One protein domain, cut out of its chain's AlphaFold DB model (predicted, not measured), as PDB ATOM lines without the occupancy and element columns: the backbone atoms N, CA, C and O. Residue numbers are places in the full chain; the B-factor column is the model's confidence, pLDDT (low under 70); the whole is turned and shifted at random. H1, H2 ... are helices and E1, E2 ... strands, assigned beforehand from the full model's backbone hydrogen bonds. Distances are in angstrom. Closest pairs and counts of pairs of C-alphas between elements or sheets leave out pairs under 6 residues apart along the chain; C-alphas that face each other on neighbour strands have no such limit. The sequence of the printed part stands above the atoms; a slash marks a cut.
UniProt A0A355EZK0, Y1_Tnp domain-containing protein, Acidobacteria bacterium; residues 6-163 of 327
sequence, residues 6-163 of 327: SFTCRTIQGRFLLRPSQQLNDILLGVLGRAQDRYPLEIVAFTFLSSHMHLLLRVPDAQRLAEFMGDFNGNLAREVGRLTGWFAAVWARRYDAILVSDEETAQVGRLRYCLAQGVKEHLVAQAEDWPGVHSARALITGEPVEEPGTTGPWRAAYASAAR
ATOM      1  N   SER A   6     155.528 173.536 180.767       80.25
ATOM      2  CA  SER A   6     156.859 173.798 181.283       80.25
ATOM      3  C   SER A   6     156.787 174.782 182.438       80.25
ATOM      4  O   SER A   6     156.111 175.808 182.352       80.25
ATOM      5  N   PHE A   7     157.533 174.486 183.495       85.12
ATOM      6  CA  PHE A   7     157.525 175.236 184.740       85.12
ATOM      7  C   PHE A   7     158.857 175.891 184.992       85.12
ATOM      8  O   PHE A   7     159.902 175.318 184.689       85.12
ATOM      9  N   THR A   8     158.806 177.084 185.574       90.06
ATOM     10  CA  THR A   8     159.993 177.777 186.069       90.06
ATOM     11  C   THR A   8     159.756 178.254 187.495       90.06
ATOM     12  O   THR A   8     158.739 178.889 187.776       90.06
ATOM     13  N   CYS A   9     160.708 177.982 188.385       92.75
ATOM     14  CA  CYS A   9     160.748 178.547 189.735       92.75
ATOM     15  C   CYS A   9     162.073 179.271 189.925       92.75
ATOM     16  O   CYS A   9     163.128 178.682 189.706       92.75
ATOM     17  N   ARG A  10     162.026 180.529 190.366       96.50
ATOM     18  CA  ARG A  10     163.214 181.342 190.645       96.50
ATOM     19  C   ARG A  10     163.394 181.537 192.143       96.50
ATOM     20  O   ARG A  10     162.417 181.746 192.869       96.50
ATOM     21  N   THR A  11     164.638 181.498 192.596       97.38
ATOM     22  CA  THR A  11     164.989 181.798 193.980       97.38
ATOM     23  C   THR A  11     164.790 183.280 194.292       97.38
ATOM     24  O   THR A  11     164.806 184.148 193.410       97.38
ATOM     25  N   ILE A  12     164.599 183.603 195.568       96.75
ATOM     26  CA  ILE A  12     164.427 184.980 196.022       96.75
ATOM     27  C   ILE A  12     165.605 185.855 195.567       96.75
ATOM     28  O   ILE A  12     166.771 185.521 195.780       96.75
ATOM     29  N   GLN A  13     165.299 186.981 194.911       94.94
ATOM     30  CA  GLN A  13     166.292 187.930 194.375       94.94
ATOM     31  C   GLN A  13     167.342 187.294 193.435       94.94
ATOM     32  O   GLN A  13     168.405 187.873 193.233       94.94
ATOM     33  N   GLY A  14     167.071 186.110 192.868       93.69
ATOM     34  CA  GLY A  14     168.035 185.383 192.036       93.69
ATOM     35  C   GLY A  14     169.249 184.853 192.804       93.69
ATOM     36  O   GLY A  14     170.284 184.588 192.197       93.69
ATOM     37  N   ARG A  15     169.154 184.703 194.133       96.19
ATOM     38  CA  ARG A  15     170.246 184.163 194.953       96.19
ATOM     39  C   ARG A  15     170.616 182.740 194.551       96.19
ATOM     40  O   ARG A  15     169.749 181.930 194.232       96.19
ATOM     41  N   PHE A  16     171.892 182.398 194.679       96.75
ATOM     42  CA  PHE A  16     172.406 181.067 194.352       96.75
ATOM     43  C   PHE A  16     172.156 180.026 195.451       96.75
ATOM     44  O   PHE A  16     173.072 179.349 195.908       96.75
ATOM     45  N   LEU A  17     170.899 179.915 195.893       97.31
ATOM     46  CA  LEU A  17     170.470 178.953 196.914       97.31
ATOM     47  C   LEU A  17     170.424 177.515 196.383       97.31
ATOM     48  O   LEU A  17     170.367 176.582 197.174       97.31
ATOM     49  N   LEU A  18     170.464 177.342 195.059       97.12
ATOM     50  CA  LEU A  18     170.520 176.045 194.391       97.12
ATOM     51  C   LEU A  18     171.907 175.775 193.783       97.12
ATOM     52  O   LEU A  18     172.027 175.059 192.790       97.12
ATOM     53  N   ARG A  19     172.966 176.401 194.317       96.56
ATOM     54  CA  ARG A  19     174.333 176.186 193.826       96.56
ATOM     55  C   ARG A  19     174.695 174.691 193.917       96.56
ATOM     56  O   ARG A  19     174.672 174.162 195.029       96.56
ATOM     57  N   PRO A  20     175.095 174.044 192.807       95.12
ATOM     58  CA  PRO A  20     175.434 172.626 192.797       95.12
ATOM     59  C   PRO A  20     176.469 172.239 193.853       95.12
ATOM     60  O   PRO A  20     177.494 172.903 194.028       95.12
ATOM     61  N   SER A  21     176.179 171.144 194.542       93.12
ATOM     62  CA  SER A  21     177.076 170.401 195.427       93.12
ATOM     63  C   SER A  21     176.528 168.983 195.537       93.12
ATOM     64  O   SER A  21     175.332 168.803 195.321       93.12
ATOM     65  N   GLN A  22     177.356 168.005 195.916       88.62
ATOM     66  CA  GLN A  22     176.894 166.621 196.084       88.62
ATOM     67  C   GLN A  22     175.645 166.556 196.977       88.62
ATOM     68  O   GLN A  22     174.588 166.110 196.557       88.62
ATOM     69  N   GLN A  23     175.727 167.168 198.161       87.50
ATOM     70  CA  GLN A  23     174.633 167.162 199.128       87.50
ATOM     71  C   GLN A  23     173.353 167.829 198.602       87.50
ATOM     72  O   GLN A  23     172.252 167.360 198.887       87.50
ATOM     73  N   LEU A  24     173.466 168.933 197.852       92.88
ATOM     74  CA  LEU A  24     172.287 169.560 197.254       92.88
ATOM     75  C   LEU A  24     171.715 168.705 196.118       92.88
ATOM     76  O   LEU A  24     170.497 168.635 195.989       92.88
ATOM     77  N   ASN A  25     172.565 168.086 195.298       93.00
ATOM     78  CA  ASN A  25     172.134 167.231 194.198       93.00
ATOM     79  C   ASN A  25     171.343 166.025 194.731       93.00
ATOM     80  O   ASN A  25     170.238 165.774 194.248       93.00
ATOM     81  N   ASP A  26     171.832 165.388 195.799       84.38
ATOM     82  CA  ASP A  26     171.147 164.290 196.491       84.38
ATOM     83  C   ASP A  26     169.776 164.728 197.022       84.38
ATOM     84  O   ASP A  26     168.768 164.043 196.840       84.38
ATOM     85  N   ILE A  27     169.716 165.906 197.655       89.75
ATOM     86  CA  ILE A  27     168.468 166.497 198.156       89.75
ATOM     87  C   ILE A  27     167.496 166.767 197.005       89.75
ATOM     88  O   ILE A  27     166.318 166.428 197.102       89.75
ATOM     89  N   LEU A  28     167.969 167.394 195.927       93.56
ATOM     90  CA  LEU A  28     167.160 167.758 194.766       93.56
ATOM     91  C   LEU A  28     166.532 166.527 194.130       93.56
ATOM     92  O   LEU A  28     165.317 166.503 193.924       93.56
ATOM     93  N   LEU A  29     167.359 165.518 193.859       88.56
ATOM     94  CA  LEU A  29     166.913 164.245 193.326       88.56
ATOM     95  C   LEU A  29     165.959 163.598 194.323       88.56
ATOM     96  O   LEU A  29     164.782 163.485 194.011       88.56
ATOM     97  N   GLY A  30     166.372 163.306 195.555       84.94
ATOM     98  CA  GLY A  30     165.525 162.641 196.551       84.94
ATOM     99  C   GLY A  30     164.153 163.299 196.769       84.94
ATOM    100  O   GLY A  30     163.139 162.603 196.873       84.94
ATOM    101  N   VAL A  31     164.083 164.635 196.784       90.44
ATOM    102  CA  VAL A  31     162.812 165.372 196.882       90.44
ATOM    103  C   VAL A  31     161.980 165.243 195.600       90.44
ATOM    104  O   VAL A  31     160.763 165.065 195.691       90.44
ATOM    105  N   LEU A  32     162.604 165.294 194.420       90.56
ATOM    106  CA  LEU A  32     161.926 165.112 193.133       90.56
ATOM    107  C   LEU A  32     161.368 163.691 192.975       90.56
ATOM    108  O   LEU A  32     160.220 163.534 192.568       90.56
ATOM    109  N   GLY A  33     162.145 162.670 193.343       85.25
ATOM    110  CA  GLY A  33     161.735 161.263 193.284       85.25
ATOM    111  C   GLY A  33     160.589 160.964 194.233       85.25
ATOM    112  O   GLY A  33     159.564 160.446 193.809       85.25
ATOM    113  N   ARG A  34     160.685 161.420 195.489       84.75
ATOM    114  CA  ARG A  34     159.580 161.301 196.451       84.75
ATOM    115  C   ARG A  34     158.294 161.955 195.936       84.75
ATOM    116  O   ARG A  34     157.208 161.413 196.135       84.75
ATOM    117  N   ALA A  35     158.402 163.130 195.312       88.38
ATOM    118  CA  ALA A  35     157.250 163.801 194.724       88.38
ATOM    119  C   ALA A  35     156.682 163.001 193.537       88.38
ATOM    120  O   ALA A  35     155.466 162.879 193.421       88.38
ATOM    121  N   GLN A  36     157.536 162.416 192.695       87.06
ATOM    122  CA  GLN A  36     157.116 161.565 191.580       87.06
ATOM    123  C   GLN A  36     156.442 160.261 192.038       87.06
ATOM    124  O   GLN A  36     155.454 159.851 191.434       87.06
ATOM    125  N   ASP A  37     156.916 159.636 193.116       82.62
ATOM    126  CA  ASP A  37     156.298 158.426 193.671       82.62
ATOM    127  C   ASP A  37     154.889 158.706 194.211       82.62
ATOM    128  O   ASP A  37     153.969 157.904 194.057       82.62
ATOM    129  N   ARG A  38     154.702 159.873 194.842       86.06
ATOM    130  CA  ARG A  38     153.411 160.296 195.400       86.06
ATOM    131  C   ARG A  38     152.435 160.769 194.324       86.06
ATOM    132  O   ARG A  38     151.236 160.518 194.426       86.06
ATOM    133  N   TYR A  39     152.943 161.475 193.323       87.81
ATOM    134  CA  TYR A  39     152.171 161.998 192.206       87.81
ATOM    135  C   TYR A  39     152.782 161.428 190.925       87.81
ATOM    136  O   TYR A  39     153.756 162.010 190.441       87.81
ATOM    137  N   PRO A  40     152.235 160.325 190.369       79.44
ATOM    138  CA  PRO A  40     152.811 159.610 189.226       79.44
ATOM    139  C   PRO A  40     152.635 160.411 187.929       79.44
ATOM    140  O   PRO A  40     151.865 160.069 187.033       79.44
ATOM    141  N   LEU A  41     153.330 161.540 187.870       84.38
ATOM    142  CA  LEU A  41     153.453 162.431 186.739       84.38
ATOM    143  C   LEU A  41     154.714 162.050 185.975       84.38
ATOM    144  O   LEU A  41     155.751 161.688 186.542       84.38
ATOM    145  N   GLU A  42     154.631 162.165 184.660       86.88
ATOM    146  CA  GLU A  42     155.758 161.875 183.796       86.88
ATOM    147  C   GLU A  42     156.652 163.120 183.711       86.88
ATOM    148  O   GLU A  42     156.243 164.176 183.221       86.88
ATOM    149  N   ILE A  43     157.880 163.004 184.218       89.56
ATOM    150  CA  ILE A  43     158.899 164.054 184.139       89.56
ATOM    151  C   ILE A  43     159.669 163.856 182.837       89.56
ATOM    152  O   ILE A  43     160.456 162.923 182.723       89.56
ATOM    153  N   VAL A  44     159.462 164.748 181.870       89.75
ATOM    154  CA  VAL A  44     160.114 164.684 180.553       89.75
ATOM    155  C   VAL A  44     161.544 165.221 180.624       89.75
ATOM    156  O   VAL A  44     162.454 164.647 180.035       89.75
ATOM    157  N   ALA A  45     161.748 166.338 181.326       91.06
ATOM    158  CA  ALA A  45     163.066 166.941 181.510       91.06
ATOM    159  C   ALA A  45     163.118 167.835 182.748       91.06
ATOM    160  O   ALA A  45     162.101 168.390 183.178       91.06
ATOM    161  N   PHE A  46     164.324 168.017 183.280       94.06
ATOM    162  CA  PHE A  46     164.590 168.918 184.391       94.06
ATOM    163  C   PHE A  46     165.979 169.551 184.287       94.06
ATOM    164  O   PHE A  46     166.953 168.918 183.876       94.06
ATOM    165  N   THR A  47     166.065 170.803 184.719       95.50
ATOM    166  CA  THR A  47     167.291 171.601 184.714       95.50
ATOM    167  C   THR A  47     167.309 172.456 185.972       95.50
ATOM    168  O   THR A  47     166.529 173.402 186.085       95.50
ATOM    169  N   PHE A  48     168.184 172.132 186.923       96.50
ATOM    170  CA  PHE A  48     168.358 172.900 188.154       96.50
ATOM    171  C   PHE A  48     169.613 173.758 188.051       96.50
ATOM    172  O   PHE A  48     170.732 173.260 188.167       96.50
ATOM    173  N   LEU A  49     169.421 175.055 187.824       96.56
ATOM    174  CA  LEU A  49     170.492 176.042 187.853       96.56
ATOM    175  C   LEU A  49     170.656 176.616 189.260       96.56
ATOM    176  O   LEU A  49     169.845 176.382 190.151       96.56
ATOM    177  N   SER A  50     171.699 177.423 189.463       97.06
ATOM    178  CA  SER A  50     172.008 177.969 190.793       97.06
ATOM    179  C   SER A  50     170.924 178.905 191.346       97.06
ATOM    180  O   SER A  50     170.737 178.978 192.561       97.06
ATOM    181  N   SER A  51     170.214 179.631 190.478       96.75
ATOM    182  CA  SER A  51     169.225 180.659 190.851       96.75
ATOM    183  C   SER A  51     167.777 180.296 190.516       96.75
ATOM    184  O   SER A  51     166.853 181.018 190.891       96.75
ATOM    185  N   HIS A  52     167.542 179.229 189.761       96.44
ATOM    186  CA  HIS A  52     166.210 178.844 189.313       96.44
ATOM    187  C   HIS A  52     166.232 177.430 188.737       96.44
ATOM    188  O   HIS A  52     167.290 176.851 188.509       96.44
ATOM    189  N   MET A  53     165.054 176.883 188.484       95.94
ATOM    190  CA  MET A  53     164.897 175.566 187.882       95.94
ATOM    191  C   MET A  53     163.850 175.581 186.780       95.94
ATOM    192  O   MET A  53     162.904 176.374 186.832       95.94
ATOM    193  N   HIS A  54     164.001 174.657 185.837       95.69
ATOM    194  CA  HIS A  54     163.035 174.353 184.796       95.69
ATOM    195  C   HIS A  54     162.604 172.894 184.875       95.69
ATOM    196  O   HIS A  54     163.450 172.005 184.932       95.69
ATOM    197  N   LEU A  55     161.295 172.655 184.827       93.88
ATOM    198  CA  LEU A  55     160.714 171.320 184.693       93.88
ATOM    199  C   LEU A  55     159.857 171.269 183.429       93.88
ATOM    200  O   LEU A  55     159.168 172.236 183.093       93.88
ATOM    201  N   LEU A  56     159.884 170.139 182.736       92.75
ATOM    202  CA  LEU A  56     158.947 169.808 181.672       92.75
ATOM    203  C   LEU A  56     158.230 168.528 182.080       92.75
ATOM    204  O   LEU A  56     158.863 167.483 182.212       92.75
ATOM    205  N   LEU A  57     156.926 168.625 182.320       90.56
ATOM    206  CA  LEU A  57     156.124 167.524 182.849       90.56
ATOM    207  C   LEU A  57     155.009 167.193 181.870       90.56
ATOM    208  O   LEU A  57     154.463 168.089 181.236       90.56
ATOM    209  N   ARG A  58     154.599 165.930 181.808       87.44
ATOM    210  CA  ARG A  58     153.299 165.532 181.276       87.44
ATOM    211  C   ARG A  58     152.354 165.308 182.449       87.44
ATOM    212  O   ARG A  58     152.591 164.468 183.314       87.44
ATOM    213  N   VAL A  59     151.288 166.102 182.473       87.06
ATOM    214  CA  VAL A  59     150.299 166.120 183.555       87.06
ATOM    215  C   VAL A  59     148.900 165.950 182.971       87.06
ATOM    216  O   VAL A  59     148.635 166.481 181.889       87.06
ATOM    217  N   PRO A  60     148.003 165.219 183.648       83.62
ATOM    218  CA  PRO A  60     146.647 165.005 183.150       83.62
ATOM    219  C   PRO A  60     145.763 166.247 183.330       83.62
ATOM    220  O   PRO A  60     144.920 166.523 182.479       83.62
ATOM    221  N   ASP A  61     145.974 167.013 184.404       85.94
ATOM    222  CA  ASP A  61     145.173 168.181 184.756       85.94
ATOM    223  C   ASP A  61     145.956 169.181 185.630       85.94
ATOM    224  O   ASP A  61     147.050 168.900 186.135       85.94
ATOM    225  N   ALA A  62     145.395 170.384 185.783       86.56
ATOM    226  CA  ALA A  62     146.016 171.484 186.519       86.56
ATOM    227  C   ALA A  62     146.025 171.280 188.044       86.56
ATOM    228  O   ALA A  62     146.884 171.849 188.719       86.56
ATOM    229  N   GLN A  63     145.098 170.487 188.589       90.81
ATOM    230  CA  GLN A  63     145.016 170.243 190.026       90.81
ATOM    231  C   GLN A  63     146.175 169.351 190.476       90.81
ATOM    232  O   GLN A  63     146.926 169.741 191.370       90.81
ATOM    233  N   ARG A  64     146.397 168.218 189.803       90.12
ATOM    234  CA  ARG A  64     147.521 167.319 190.124       90.12
ATOM    235  C   ARG A  64     148.869 167.998 189.981       90.12
ATOM    236  O   ARG A  64     149.789 167.754 190.755       90.12
ATOM    237  N   LEU A  65     148.981 168.874 188.990       90.31
ATOM    238  CA  LEU A  65     150.149 169.716 188.833       90.31
ATOM    239  C   LEU A  65     150.362 170.627 190.051       90.31
ATOM    240  O   LEU A  65     151.481 170.727 190.549       90.31
ATOM    241  N   ALA A  66     149.316 171.317 190.507       92.06
ATOM    242  CA  ALA A  66     149.416 172.215 191.652       92.06
ATOM    243  C   ALA A  66     149.792 171.454 192.933       92.06
ATOM    244  O   ALA A  66     150.620 171.941 193.704       92.06
ATOM    245  N   GLU A  67     149.242 170.253 193.125       94.06
ATOM    246  CA  GLU A  67     149.576 169.353 194.234       94.06
ATOM    247  C   GLU A  67     151.050 168.920 194.183       94.06
ATOM    248  O   GLU A  67     151.784 169.140 195.150       94.06
ATOM    249  N   PHE A  68     151.517 168.418 193.033       93.88
ATOM    250  CA  PHE A  68     152.919 168.045 192.825       93.88
ATOM    251  C   PHE A  68     153.867 169.224 193.065       93.88
ATOM    252  O   PHE A  68     154.827 169.107 193.823       93.88
ATOM    253  N   MET A  69     153.595 170.383 192.458       94.94
ATOM    254  CA  MET A  69     154.458 171.559 192.593       94.94
ATOM    255  C   MET A  69     154.440 172.124 194.014       94.94
ATOM    256  O   MET A  69     155.453 172.661 194.461       94.94
ATOM    257  N   GLY A  70     153.313 172.029 194.724       95.19
ATOM    258  CA  GLY A  70     153.203 172.426 196.125       95.19
ATOM    259  C   GLY A  70     154.076 171.560 197.032       95.19
ATOM    260  O   GLY A  70     154.857 172.096 197.824       95.19
ATOM    261  N   ASP A  71     153.994 170.238 196.873       93.31
ATOM    262  CA  ASP A  71     154.796 169.289 197.646       93.31
ATOM    263  C   ASP A  71     156.286 169.405 197.289       93.31
ATOM    264  O   ASP A  71     157.126 169.617 198.167       93.31
ATOM    265  N   PHE A  72     156.625 169.381 195.998       95.19
ATOM    266  CA  PHE A  72     158.004 169.467 195.520       95.19
ATOM    267  C   PHE A  72     158.697 170.769 195.954       95.19
ATOM    268  O   PHE A  72     159.718 170.729 196.644       95.19
ATOM    269  N   ASN A  73     158.120 171.935 195.628       96.69
ATOM    270  CA  ASN A  73     158.717 173.226 195.989       96.69
ATOM    271  C   ASN A  73     158.796 173.414 197.507       96.69
ATOM    272  O   ASN A  73     159.756 174.013 197.999       96.69
ATOM    273  N   GLY A  74     157.784 172.948 198.245       95.81
ATOM    274  CA  GLY A  74     157.725 173.068 199.697       95.81
ATOM    275  C   GLY A  74     158.811 172.247 200.387       95.81
ATOM    276  O   GLY A  74     159.526 172.775 201.238       95.81
ATOM    277  N   ASN A  75     158.968 170.977 200.002       95.44
ATOM    278  CA  ASN A  75     160.020 170.108 200.538       95.44
ATOM    279  C   ASN A  75     161.412 170.604 200.151       95.44
ATOM    280  O   ASN A  75     162.271 170.727 201.023       95.44
ATOM    281  N   LEU A  76     161.608 170.991 198.889       95.94
ATOM    282  CA  LEU A  76     162.900 171.482 198.429       95.94
ATOM    283  C   LEU A  76     163.307 172.775 199.150       95.94
ATOM    284  O   LEU A  76     164.448 172.900 199.581       95.94
ATOM    285  N   ALA A  77     162.378 173.714 199.362       97.12
ATOM    286  CA  ALA A  77     162.671 174.936 200.113       97.12
ATOM    287  C   ALA A  77     163.116 174.655 201.557       97.12
ATOM    288  O   ALA A  77     164.019 175.325 202.056       97.12
ATOM    289  N   ARG A  78     162.495 173.674 202.227       96.12
ATOM    290  CA  ARG A  78     162.858 173.303 203.604       96.12
ATOM    291  C   ARG A  78     164.249 172.680 203.668       96.12
ATOM    292  O   ARG A  78     165.049 173.105 204.498       96.12
ATOM    293  N   GLU A  79     164.563 171.750 202.768       95.50
ATOM    294  CA  GLU A  79     165.892 171.129 202.736       95.50
ATOM    295  C   GLU A  79     166.988 172.108 202.303       95.50
ATOM    296  O   GLU A  79     168.055 172.129 202.912       95.50
ATOM    297  N   VAL A  80     166.722 172.990 201.335       95.56
ATOM    298  CA  VAL A  80     167.648 174.076 200.967       95.56
ATOM    299  C   VAL A  80     167.883 175.010 202.153       95.56
ATOM    300  O   VAL A  80     169.029 175.364 202.434       95.56
ATOM    301  N   GLY A  81     166.828 175.385 202.882       96.25
ATOM    302  CA  GLY A  81     166.943 176.192 204.098       96.25
ATOM    303  C   GLY A  81     167.813 175.517 205.159       96.25
ATOM    304  O   GLY A  81     168.724 176.146 205.695       96.25
ATOM    305  N   ARG A  82     167.603 174.216 205.398       94.12
ATOM    306  CA  ARG A  82     168.400 173.411 206.337       94.12
ATOM    307  C   ARG A  82     169.863 173.287 205.908       94.12
ATOM    308  O   ARG A  82     170.746 173.414 206.750       94.12
ATOM    309  N   LEU A  83     170.115 173.058 204.619       92.81
ATOM    310  CA  LEU A  83     171.457 172.908 204.056       92.81
ATOM    311  C   LEU A  83     172.265 174.208 204.136       92.81
ATOM    312  O   LEU A  83     173.448 174.193 204.461       92.81
ATOM    313  N   THR A  84     171.630 175.332 203.811       93.62
ATOM    314  CA  THR A  84     172.313 176.626 203.653       93.62
ATOM    315  C   THR A  84     172.259 177.506 204.902       93.62
ATOM    316  O   THR A  84     172.919 178.543 204.943       93.62
ATOM    317  N   GLY A  85     171.457 177.135 205.908       94.38
ATOM    318  CA  GLY A  85     171.122 178.013 207.032       94.38
ATOM    319  C   GLY A  85     170.248 179.205 206.619       94.38
ATOM    320  O   GLY A  85     170.257 180.240 207.280       94.38
ATOM    321  N   TRP A  86     169.526 179.105 205.498       96.19
ATOM    322  CA  TRP A  86     168.663 180.173 204.998       96.19
ATOM    323  C   TRP A  86     167.282 180.118 205.656       96.19
ATOM    324  O   TRP A  86     166.531 179.162 205.478       96.19
ATOM    325  N   PHE A  87     166.928 181.176 206.389       92.19
ATOM    326  CA  PHE A  87     165.686 181.240 207.177       92.19
ATOM    327  C   PHE A  87     164.544 182.017 206.502       92.19
ATOM    328  O   PHE A  87     163.446 182.099 207.050       92.19
ATOM    329  N   ALA A  88     164.785 182.614 205.331       94.69
ATOM    330  CA  ALA A  88     163.766 183.343 204.578       94.69
ATOM    331  C   ALA A  88     163.157 182.475 203.465       94.69
ATOM    332  O   ALA A  88     163.546 181.329 203.251       94.69
ATOM    333  N   ALA A  89     162.202 183.036 202.717       95.88
ATOM    334  CA  ALA A  89     161.644 182.363 201.547       95.88
ATOM    335  C   ALA A  89     162.760 181.975 200.559       95.88
ATOM    336  O   ALA A  89     163.607 182.803 200.223       95.88
ATOM    337  N   VAL A  90     162.756 180.721 200.098       97.12
ATOM    338  CA  VAL A  90     163.677 180.249 199.050       97.12
ATOM    339  C   VAL A  90     163.188 180.699 197.679       97.12
ATOM    340  O   VAL A  90     163.977 181.214 196.893       97.12
ATOM    341  N   TRP A  91     161.888 180.561 197.407       97.31
ATOM    342  CA  TRP A  91     161.267 180.915 196.129       97.31
ATOM    343  C   TRP A  91     160.773 182.361 196.119       97.31
ATOM    344  O   TRP A  91     160.192 182.833 197.093       97.31
ATOM    345  N   ALA A  92     160.969 183.060 194.999       95.44
ATOM    346  CA  ALA A  92     160.543 184.452 194.847       95.44
ATOM    347  C   ALA A  92     159.018 184.610 194.719       95.44
ATOM    348  O   ALA A  92     158.458 185.627 195.122       95.44
ATOM    349  N   ARG A  93     158.355 183.629 194.099       92.88
ATOM    350  CA  ARG A  93     156.922 183.624 193.775       92.88
ATOM    351  C   ARG A  93     156.444 182.191 193.533       92.88
ATOM    352  O   ARG A  93     157.248 181.259 193.552       92.88
ATOM    353  N   ARG A  94     155.140 182.026 193.280       89.50
ATOM    354  CA  ARG A  94     154.601 180.783 192.703       89.50
ATOM    355  C   ARG A  94     155.266 180.495 191.354       89.50
ATOM    356  O   ARG A  94     155.720 181.425 190.691       89.50
ATOM    357  N   TYR A  95     155.303 179.222 190.972       88.62
ATOM    358  CA  TYR A  95     155.840 178.806 189.680       88.62
ATOM    359  C   TYR A  95     155.112 179.501 188.527       88.62
ATOM    360  O   TYR A  95     153.910 179.762 188.606       88.62
ATOM    361  N   ASP A  96     155.839 179.748 187.443       88.25
ATOM    362  CA  ASP A  96     155.247 180.178 186.183       88.25
ATOM    363  C   ASP A  96     155.095 178.949 185.277       88.25
ATOM    364  O   ASP A  96     156.054 178.199 185.071       88.25
ATOM    365  N   ALA A  97     153.876 178.721 184.786       88.50
ATOM    366  CA  ALA A  97     153.512 177.586 183.945       88.50
ATOM    367  C   ALA A  97     153.229 178.050 182.518       88.50
ATOM    368  O   ALA A  97     152.419 178.951 182.306       88.50
ATOM    369  N   ILE A  98     153.866 177.408 181.546       88.31
ATOM    370  CA  ILE A  98     153.634 177.648 180.122       88.31
ATOM    371  C   ILE A  98     153.086 176.363 179.523       88.31
ATOM    372  O   ILE A  98     153.796 175.360 179.484       88.31
ATOM    373  N   LEU A  99     151.832 176.391 179.069       89.00
ATOM    374  CA  LEU A  99     151.239 175.283 178.326       89.00
ATOM    375  C   LEU A  99     151.977 175.113 176.997       89.00
ATOM    376  O   LEU A  99     152.200 176.085 176.277       89.00
ATOM    377  N   VAL A 100     152.376 173.880 176.701       87.56
ATOM    378  CA  VAL A 100     153.040 173.522 175.449       87.56
ATOM    379  C   VAL A 100     151.994 172.897 174.532       87.56
ATOM    380  O   VAL A 100     151.177 172.103 174.990       87.56
ATOM    381  N   SER A 101     151.996 173.292 173.260       86.56
ATOM    382  CA  SER A 101     151.116 172.703 172.245       86.56
ATOM    383  C   SER A 101     151.396 171.204 172.062       86.56
ATOM    384  O   SER A 101     152.489 170.708 172.355       86.56
ATOM    385  N   ASP A 102     150.411 170.480 171.531       83.19
ATOM    386  CA  ASP A 102     150.565 169.087 171.106       83.19
ATOM    387  C   ASP A 102     151.448 168.949 169.850       83.19
ATOM    388  O   ASP A 102     151.873 167.842 169.528       83.19
ATOM    389  N   GLU A 103     151.751 170.059 169.169       87.50
ATOM    390  CA  GLU A 103     152.661 170.111 168.024       87.50
ATOM    391  C   GLU A 103     154.089 169.701 168.406       87.50
ATOM    392  O   GLU A 103     154.710 170.289 169.295       87.50
ATOM    393  N   GLU A 104     154.649 168.732 167.679       86.50
ATOM    394  CA  GLU A 104     155.997 168.205 167.926       86.50
ATOM    395  C   GLU A 104     157.063 169.309 167.940       86.50
ATOM    396  O   GLU A 104     157.906 169.358 168.836       86.50
ATOM    397  N   THR A 105     156.994 170.249 166.997       88.75
ATOM    398  CA  THR A 105     157.925 171.382 166.900       88.75
ATOM    399  C   THR A 105     157.907 172.249 168.162       88.75
ATOM    400  O   THR A 105     158.969 172.643 168.653       88.75
ATOM    401  N   ALA A 106     156.727 172.497 168.737       88.50
ATOM    402  CA  ALA A 106     156.574 173.233 169.987       88.50
ATOM    403  C   ALA A 106     157.141 172.447 171.180       88.50
ATOM    404  O   ALA A 106     157.829 173.019 172.031       88.50
ATOM    405  N   GLN A 107     156.908 171.134 171.224       87.75
ATOM    406  CA  GLN A 107     157.407 170.250 172.283       87.75
ATOM    407  C   GLN A 107     158.931 170.155 172.277       87.75
ATOM    408  O   GLN A 107     159.579 170.383 173.302       87.75
ATOM    409  N   VAL A 108     159.513 169.898 171.108       89.25
ATOM    410  CA  VAL A 108     160.961 169.829 170.904       89.25
ATOM    411  C   VAL A 108     161.603 171.189 171.163       89.25
ATOM    412  O   VAL A 108     162.624 171.269 171.848       89.25
ATOM    413  N   GLY A 109     160.992 172.274 170.679       90.94
ATOM    414  CA  GLY A 109     161.446 173.637 170.951       90.94
ATOM    415  C   GLY A 109     161.486 173.938 172.448       90.94
ATOM    416  O   GLY A 109     162.471 174.492 172.948       90.94
ATOM    417  N   ARG A 110     160.461 173.512 173.197       91.75
ATOM    418  CA  ARG A 110     160.427 173.728 174.644       91.75
ATOM    419  C   ARG A 110     161.424 172.861 175.400       91.75
ATOM    420  O   ARG A 110     162.069 173.362 176.319       91.75
ATOM    421  N   LEU A 111     161.591 171.601 175.008       91.38
ATOM    422  CA  LEU A 111     162.605 170.724 175.584       91.38
ATOM    423  C   LEU A 111     164.014 171.294 175.376       91.38
ATOM    424  O   LEU A 111     164.768 171.423 176.341       91.38
ATOM    425  N   ARG A 112     164.336 171.726 174.148       91.94
ATOM    426  CA  ARG A 112     165.602 172.407 173.832       91.94
ATOM    427  C   ARG A 112     165.804 173.636 174.706       91.94
ATOM    428  O   ARG A 112     166.877 173.799 175.276       91.94
ATOM    429  N   TYR A 113     164.771 174.464 174.860       92.88
ATOM    430  CA  TYR A 113     164.826 175.622 175.748       92.88
ATOM    431  C   TYR A 113     165.186 175.220 177.183       92.88
ATOM    432  O   TYR A 113     166.113 175.797 177.742       92.88
ATOM    433  N   CYS A 114     164.489 174.245 177.778       93.06
ATOM    434  CA  CYS A 114     164.736 173.829 179.162       93.06
ATOM    435  C   CYS A 114     166.181 173.354 179.370       93.06
ATOM    436  O   CYS A 114     166.853 173.827 180.280       93.06
ATOM    437  N   LEU A 115     166.671 172.487 178.484       93.19
ATOM    438  CA  LEU A 115     168.006 171.895 178.585       93.19
ATOM    439  C   LEU A 115     169.141 172.886 178.260       93.19
ATOM    440  O   LEU A 115     170.269 172.701 178.705       93.19
ATOM    441  N   ALA A 116     168.875 173.943 177.487       94.06
ATOM    442  CA  ALA A 116     169.897 174.902 177.066       94.06
ATOM    443  C   ALA A 116     170.190 176.008 178.093       94.06
ATOM    444  O   ALA A 116     171.044 176.853 177.828       94.06
ATOM    445  N   GLN A 117     169.504 176.061 179.245       94.31
ATOM    446  CA  GLN A 117     169.620 177.221 180.143       94.31
ATOM    447  C   GLN A 117     171.040 177.434 180.684       94.31
ATOM    448  O   GLN A 117     171.492 178.572 180.722       94.31
ATOM    449  N   GLY A 118     171.778 176.370 181.027       92.94
ATOM    450  CA  GLY A 118     173.165 176.503 181.501       92.94
ATOM    451  C   GLY A 118     174.092 177.150 180.463       92.94
ATOM    452  O   GLY A 118     174.897 178.016 180.800       92.94
ATOM    453  N   VAL A 119     173.916 176.790 179.188       95.69
ATOM    454  CA  VAL A 119     174.660 177.372 178.059       95.69
ATOM    455  C   VAL A 119     174.200 178.804 177.783       95.69
ATOM    456  O   VAL A 119     175.017 179.704 177.615       95.69
ATOM    457  N   LYS A 120     172.882 179.038 177.786       93.50
ATOM    458  CA  LYS A 120     172.266 180.356 177.571       93.50
ATOM    459  C   LYS A 120     172.709 181.387 178.613       93.50
ATOM    460  O   LYS A 120     172.821 182.563 178.287       93.50
ATOM    461  N   GLU A 121     172.943 180.960 179.850       93.88
ATOM    462  CA  GLU A 121     173.441 181.814 180.934       93.88
ATOM    463  C   GLU A 121     174.975 181.874 181.011       93.88
ATOM    464  O   GLU A 121     175.515 182.449 181.953       93.88
ATOM    465  N   HIS A 122     175.681 181.312 180.022       94.50
ATOM    466  CA  HIS A 122     177.145 181.282 179.949       94.50
ATOM    467  C   HIS A 122     177.815 180.620 181.166       94.50
ATOM    468  O   HIS A 122     178.926 180.985 181.546       94.50
ATOM    469  N   LEU A 123     177.143 179.645 181.787       93.88
ATOM    470  CA  LEU A 123     177.672 178.917 182.942       93.88
ATOM    471  C   LEU A 123     178.532 177.721 182.526       93.88
ATOM    472  O   LEU A 123     179.441 177.334 183.257       93.88
ATOM    473  N   VAL A 124     178.228 177.136 181.368       95.81
ATOM    474  CA  VAL A 124     178.895 175.962 180.799       95.81
ATOM    475  C   VAL A 124     178.935 176.042 179.275       95.81
ATOM    476  O   VAL A 124     178.108 176.726 178.668       95.81
ATOM    477  N   ALA A 125     179.890 175.345 178.653       93.44
ATOM    478  CA  ALA A 125     180.015 175.289 177.199       93.44
ATOM    479  C   ALA A 125     178.964 174.360 176.572       93.44
ATOM    480  O   ALA A 125     178.387 174.693 175.535       93.44
ATOM    481  N   GLN A 126     178.687 173.223 177.216       91.50
ATOM    482  CA  GLN A 126     177.685 172.251 176.791       91.50
ATOM    483  C   GLN A 126     176.692 171.960 177.921       91.50
ATOM    484  O   GLN A 126     176.988 172.112 179.102       91.50
ATOM    485  N   ALA A 127     175.479 171.531 177.567       91.06
ATOM    486  CA  ALA A 127     174.425 171.270 178.551       91.06
ATOM    487  C   ALA A 127     174.748 170.097 179.500       91.06
ATOM    488  O   ALA A 127     174.231 170.044 180.614       91.06
ATOM    489  N   GLU A 128     175.582 169.154 179.059       88.38
ATOM    490  CA  GLU A 128     176.046 168.004 179.846       88.38
ATOM    491  C   GLU A 128     177.202 168.329 180.801       88.38
ATOM    492  O   GLU A 128     177.426 167.577 181.745       88.38
ATOM    493  N   ASP A 129     177.865 169.476 180.620       91.50
ATOM    494  CA  ASP A 129     178.950 169.936 181.498       91.50
ATOM    495  C   ASP A 129     178.428 170.516 182.822       91.50
ATOM    496  O   ASP A 129     179.212 170.862 183.710       91.50
ATOM    497  N   TRP A 130     177.111 170.704 182.962       94.50
ATOM    498  CA  TRP A 130     176.539 171.269 184.180       94.50
ATOM    499  C   TRP A 130     176.786 170.331 185.375       94.50
ATOM    500  O   TRP A 130     176.322 169.194 185.352       94.50
ATOM    501  N   PRO A 131     177.451 170.794 186.454       92.88
ATOM    502  CA  PRO A 131     177.824 169.934 187.582       92.88
ATOM    503  C   PRO A 131     176.658 169.623 188.538       92.88
ATOM    504  O   PRO A 131     176.822 168.891 189.511       92.88
ATOM    505  N   GLY A 132     175.499 170.253 188.330       93.25
ATOM    506  CA  GLY A 132     174.298 170.027 189.127       93.25
ATOM    507  C   GLY A 132     173.309 169.080 188.460       93.25
ATOM    508  O   GLY A 132     173.544 168.535 187.387       93.25
ATOM    509  N   VAL A 133     172.142 168.951 189.083       93.50
ATOM    510  CA  VAL A 133     171.064 168.091 188.588       93.50
ATOM    511  C   VAL A 133     170.525 168.606 187.243       93.50
ATOM    512  O   VAL A 133     169.912 169.675 187.156       93.50
ATOM    513  N   HIS A 134     170.754 167.830 186.183       93.38
ATOM    514  CA  HIS A 134     170.365 168.158 184.812       93.38
ATOM    515  C   HIS A 134     170.065 166.902 183.996       93.38
ATOM    516  O   HIS A 134     170.855 165.961 183.989       93.38
ATOM    517  N   SER A 135     168.954 166.885 183.258       91.88
ATOM    518  CA  SER A 135     168.552 165.687 182.516       91.88
ATOM    519  C   SER A 135     169.254 165.511 181.162       91.88
ATOM    520  O   SER A 135     169.115 164.449 180.570       91.88
ATOM    521  N   ALA A 136     170.012 166.493 180.643       89.75
ATOM    522  CA  ALA A 136     170.624 166.369 179.306       89.75
ATOM    523  C   ALA A 136     171.552 165.161 179.176       89.75
ATOM    524  O   ALA A 136     171.443 164.452 178.182       89.75
ATOM    525  N   ARG A 137     172.411 164.892 180.169       84.88
ATOM    526  CA  ARG A 137     173.332 163.750 180.110       84.88
ATOM    527  C   ARG A 137     172.568 162.440 179.934       84.88
ATOM    528  O   ARG A 137     172.816 161.735 178.969       84.88
ATOM    529  N   ALA A 138     171.577 162.183 180.785       83.38
ATOM    530  CA  ALA A 138     170.736 160.990 180.693       83.38
ATOM    531  C   ALA A 138     169.970 160.888 179.364       83.38
ATOM    532  O   ALA A 138     169.799 159.804 178.816       83.38
ATOM    533  N   LEU A 139     169.528 162.019 178.808       84.62
ATOM    534  CA  LEU A 139     168.860 162.048 177.506       84.62
ATOM    535  C   LEU A 139     169.812 161.762 176.335       84.62
ATOM    536  O   LEU A 139     169.394 161.163 175.346       84.62
ATOM    537  N   ILE A 140     171.074 162.181 176.435       81.38
ATOM    538  CA  ILE A 140     172.100 161.992 175.399       81.38
ATOM    539  C   ILE A 140     172.674 160.571 175.453       81.38
ATOM    540  O   ILE A 140     172.759 159.898 174.418       81.38
ATOM    541  N   THR A 141     173.061 160.110 176.645       75.69
ATOM    542  CA  THR A 141     173.697 158.800 176.850       75.69
ATOM    543  C   THR A 141     172.682 157.663 176.872       75.69
ATOM    544  O   THR A 141     173.021 156.538 176.516       75.69
ATOM    545  N   GLY A 142     171.431 157.949 177.237       71.94
ATOM    546  CA  GLY A 142     170.409 156.937 177.499       71.94
ATOM    547  C   GLY A 142     170.592 156.216 178.835       71.94
ATOM    548  O   GLY A 142     169.830 155.304 179.151       71.94
ATOM    549  N   GLU A 143     171.586 156.623 179.625       70.62
ATOM    550  CA  GLU A 143     171.785 156.116 180.974       70.62
ATOM    551  C   GLU A 143     170.772 156.778 181.916       70.62
ATOM    552  O   GLU A 143     170.479 157.971 181.777       70.62
ATOM    553  N   PRO A 144     170.207 156.034 182.880       66.12
ATOM    554  CA  PRO A 144     169.374 156.639 183.903       66.12
ATOM    555  C   PRO A 144     170.170 157.691 184.682       66.12
ATOM    556  O   PRO A 144     171.395 157.643 184.784       66.12
ATOM    557  N   VAL A 145     169.456 158.664 185.247       65.50
ATOM    558  CA  VAL A 145     170.060 159.601 186.197       65.50
ATOM    559  C   VAL A 145     170.318 158.815 187.478       65.50
ATOM    560  O   VAL A 145     169.416 158.674 188.294       65.50
ATOM    561  N   GLU A 146     171.503 158.230 187.616       57.16
ATOM    562  CA  GLU A 146     171.926 157.545 188.838       57.16
ATOM    563  C   GLU A 146     172.731 158.487 189.737       57.16
ATOM    564  O   GLU A 146     173.542 159.281 189.261       57.16
ATOM    565  N   GLU A 147     172.525 158.360 191.047       50.62
ATOM    566  CA  GLU A 147     173.459 158.828 192.074       50.62
ATOM    567  C   GLU A 147     174.055 157.591 192.765       50.62
ATOM    568  O   GLU A 147     173.294 156.699 193.171       50.62
ATOM    569  N   PRO A 148     175.383 157.521 192.968       36.91
ATOM    570  CA  PRO A 148     175.989 156.547 193.864       36.91
ATOM    571  C   PRO A 148     175.456 156.743 195.294       36.91
ATOM    572  O   PRO A 148     175.811 157.697 195.977       36.91
ATOM    573  N   GLY A 149     174.615 155.822 195.774       38.59
ATOM    574  CA  GLY A 149     174.204 155.768 197.186       38.59
ATOM    575  C   GLY A 149     172.760 156.165 197.507       38.59
ATOM    576  O   GLY A 149     172.388 156.126 198.679       38.59
ATOM    577  N   THR A 150     171.915 156.464 196.514       38.31
ATOM    578  CA  THR A 150     170.463 156.589 196.740       38.31
ATOM    579  C   THR A 150     169.752 155.329 196.244       38.31
ATOM    580  O   THR A 150     169.667 155.075 195.047       38.31
ATOM    581  N   THR A 151     169.240 154.506 197.162       31.77
ATOM    582  CA  THR A 151     168.433 153.315 196.850       31.77
ATOM    583  C   THR A 151     167.079 153.711 196.253       31.77
ATOM    584  O   THR A 151     166.121 153.937 196.989       31.77
ATOM    585  N   GLY A 152     166.991 153.787 194.925       36.75
ATOM    586  CA  GLY A 152     165.726 153.884 194.189       36.75
ATOM    587  C   GLY A 152     165.939 154.007 192.671       36.75
ATOM    588  O   GLY A 152     166.757 154.822 192.252       36.75
ATOM    589  N   PRO A 153     165.248 153.219 191.821       37.22
ATOM    590  CA  PRO A 153     165.452 153.262 190.375       37.22
ATOM    591  C   PRO A 153     164.784 154.495 189.739       37.22
ATOM    592  O   PRO A 153     163.568 154.532 189.550       37.22
ATOM    593  N   TRP A 154     165.585 155.481 189.332       45.66
ATOM    594  CA  TRP A 154     165.152 156.610 188.503       45.66
ATOM    595  C   TRP A 154     164.764 156.131 187.099       45.66
ATOM    596  O   TRP A 154     165.627 155.817 186.284       45.66
ATOM    597  N   ARG A 155     163.462 156.063 186.788       42.25
ATOM    598  CA  ARG A 155     162.977 155.513 185.500       42.25
ATOM    599  C   ARG A 155     162.317 156.508 184.538       42.25
ATOM    600  O   ARG A 155     161.922 156.101 183.451       42.25
ATOM    601  N   ALA A 156     162.194 157.793 184.868       40.22
ATOM    602  CA  ALA A 156     161.211 158.629 184.166       40.22
ATOM    603  C   ALA A 156     161.729 159.558 183.051       40.22
ATOM    604  O   ALA A 156     161.015 159.724 182.070       40.22
ATOM    605  N   ALA A 157     162.936 160.132 183.133       44.47
ATOM    606  CA  ALA A 157     163.358 161.128 182.129       44.47
ATOM    607  C   ALA A 157     163.586 160.517 180.728       44.47
ATOM    608  O   ALA A 157     163.270 161.127 179.708       44.47
ATOM    609  N   TYR A 158     164.103 159.287 180.681       37.56
ATOM    610  CA  TYR A 158     164.503 158.621 179.439       37.56
ATOM    611  C   TYR A 158     163.312 158.191 178.567       37.56
ATOM    612  O   TYR A 158     163.283 158.454 177.364       37.56
ATOM    613  N   ALA A 159     162.293 157.565 179.167       37.41
ATOM    614  CA  ALA A 159     161.219 156.909 178.417       37.41
ATOM    615  C   ALA A 159     160.296 157.887 177.664       37.41
ATOM    616  O   ALA A 159     159.594 157.470 176.743       37.41
ATOM    617  N   SER A 160     160.267 159.161 178.058       42.78
ATOM    618  CA  SER A 160     159.404 160.206 177.490       42.78
ATOM    619  C   SER A 160     160.047 160.915 176.310       42.78
ATOM    620  O   SER A 160     159.436 161.073 175.256       42.78
ATOM    621  N   ALA A 161     161.287 161.365 176.502       43.38
ATOM    622  CA  ALA A 161     162.024 162.134 175.514       43.38
ATOM    623  C   ALA A 161     162.463 161.254 174.340       43.38
ATOM    624  O   ALA A 161     162.407 161.708 173.204       43.38
ATOM    625  N   ALA A 162     162.771 159.973 174.577       41.22
ATOM    626  CA  ALA A 162     163.032 159.004 173.509       41.22
ATOM    627  C   ALA A 162     161.828 158.781 172.565       41.22
ATOM    628  O   ALA A 162     161.996 158.222 171.487       41.22
ATOM    629  N   ARG A 163     160.614 159.220 172.944       44.84
ATOM    630  CA  ARG A 163     159.413 159.186 172.087       44.84
ATOM    631  C   ARG A 163     159.200 160.463 171.270       44.84
ATOM    632  O   ARG A 163     158.221 160.515 170.534       44.84
TER     633      ARG A 163
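This is residues 6 to 163 of the 327 residues of the protein "Y1_Tnp domain-containing protein" of Acidobacteria bacterium (UniProt A0A355EZK0). A small four-stranded sheet stands in the middle, with the long helices H1 and H2 side by side, running opposite ways, over one face and the shorter H3 over the other, along E3. H6 packs on the edge strand E2 and touches H5, about perpendicular to it, and the last two links, H4 to H5 and H5 to H6, are long loops. The printed part has 158 residues in the order E1 H1 E2 E3 H2 E4 H3 H4 H5 H6; the sheet, E2 E3 E1 E4, is antiparallel, and the class is mixed, helices and strands. It is compact, with a radius of gyration of the C-alphas of 14.7 A, and rounded, spanning 43 by 36 by 33 A.

In the sheet, E2, residues 42 to 48, and E3, residues 52 to 58, form a hairpin, with N 44 and O 56 2.8 A apart, within hydrogen-bond range. E1, residues 6 to 10, is antiparallel to E3, with N 7 and O 55 at 2.8 A. E4, residues 96 to 98, is antiparallel to E1, with N 6 and O 98 at 2.8 A. H1, residues 22 to 38, and H2, residues 62 to 84, touch at a shallow tilt of 26 degrees, opposite ways; their closest C-alphas, of Ala 35 and Phe 72, are 5.8 A apart. Each only grazes the sheet. E1, H1, E2 and E3, H2, E4 are split strand-helix-strand units, two strands running the same way with another strand between them in the sheet; both crossovers are right-handed. H3, residues 104 to 115, is over E3 at a height over the sheet of 8.7 A, along the strands at 22 degrees on the local plane; the closest C-alphas of H3 and E3, of Cys 114 and His 54, are 5.9 A apart. H6, residues 156 to 161, is on the same face as H3, its height over the sheet 4.8 A, over none of the strands, but only just: 2 of its C-alphas fall on E2. H5, residues 136 to 141, touches H6, about perpendicular at 79 degrees, with the C-alphas of Leu 139 and Tyr 158 closest at 5.9 A. H4, residues 117 to 120, only grazes the sheet and is apart from H5. In H1, H2, H3 and H5 every O i to N i+4 pair is within hydrogen-bond range; H6 has 0 of 2, and 0 of 3 O i to N i+3 pairs, and H4 is too short for an O i to N i+4 pair.

E1 begins at C-alpha 6, (156.859, 173.798, 181.283). H1 is 24.3 A long, E2 17.3 A, E3 20.2 A, H2 31.8 A and H3 16.5 A. H6 ends at C-alpha 161, (162.024, 162.134, 175.514).

The C-alphas farthest apart, of Gly 85 and Glu 103, are 43.9 A apart. The printed part has no cut. The links E1 to H1, H2 to E4, H4 to H5 and H5 to H6 are long. Mean pLDDT of the printed part is 85.2, and residues 144 to 163 are under 70.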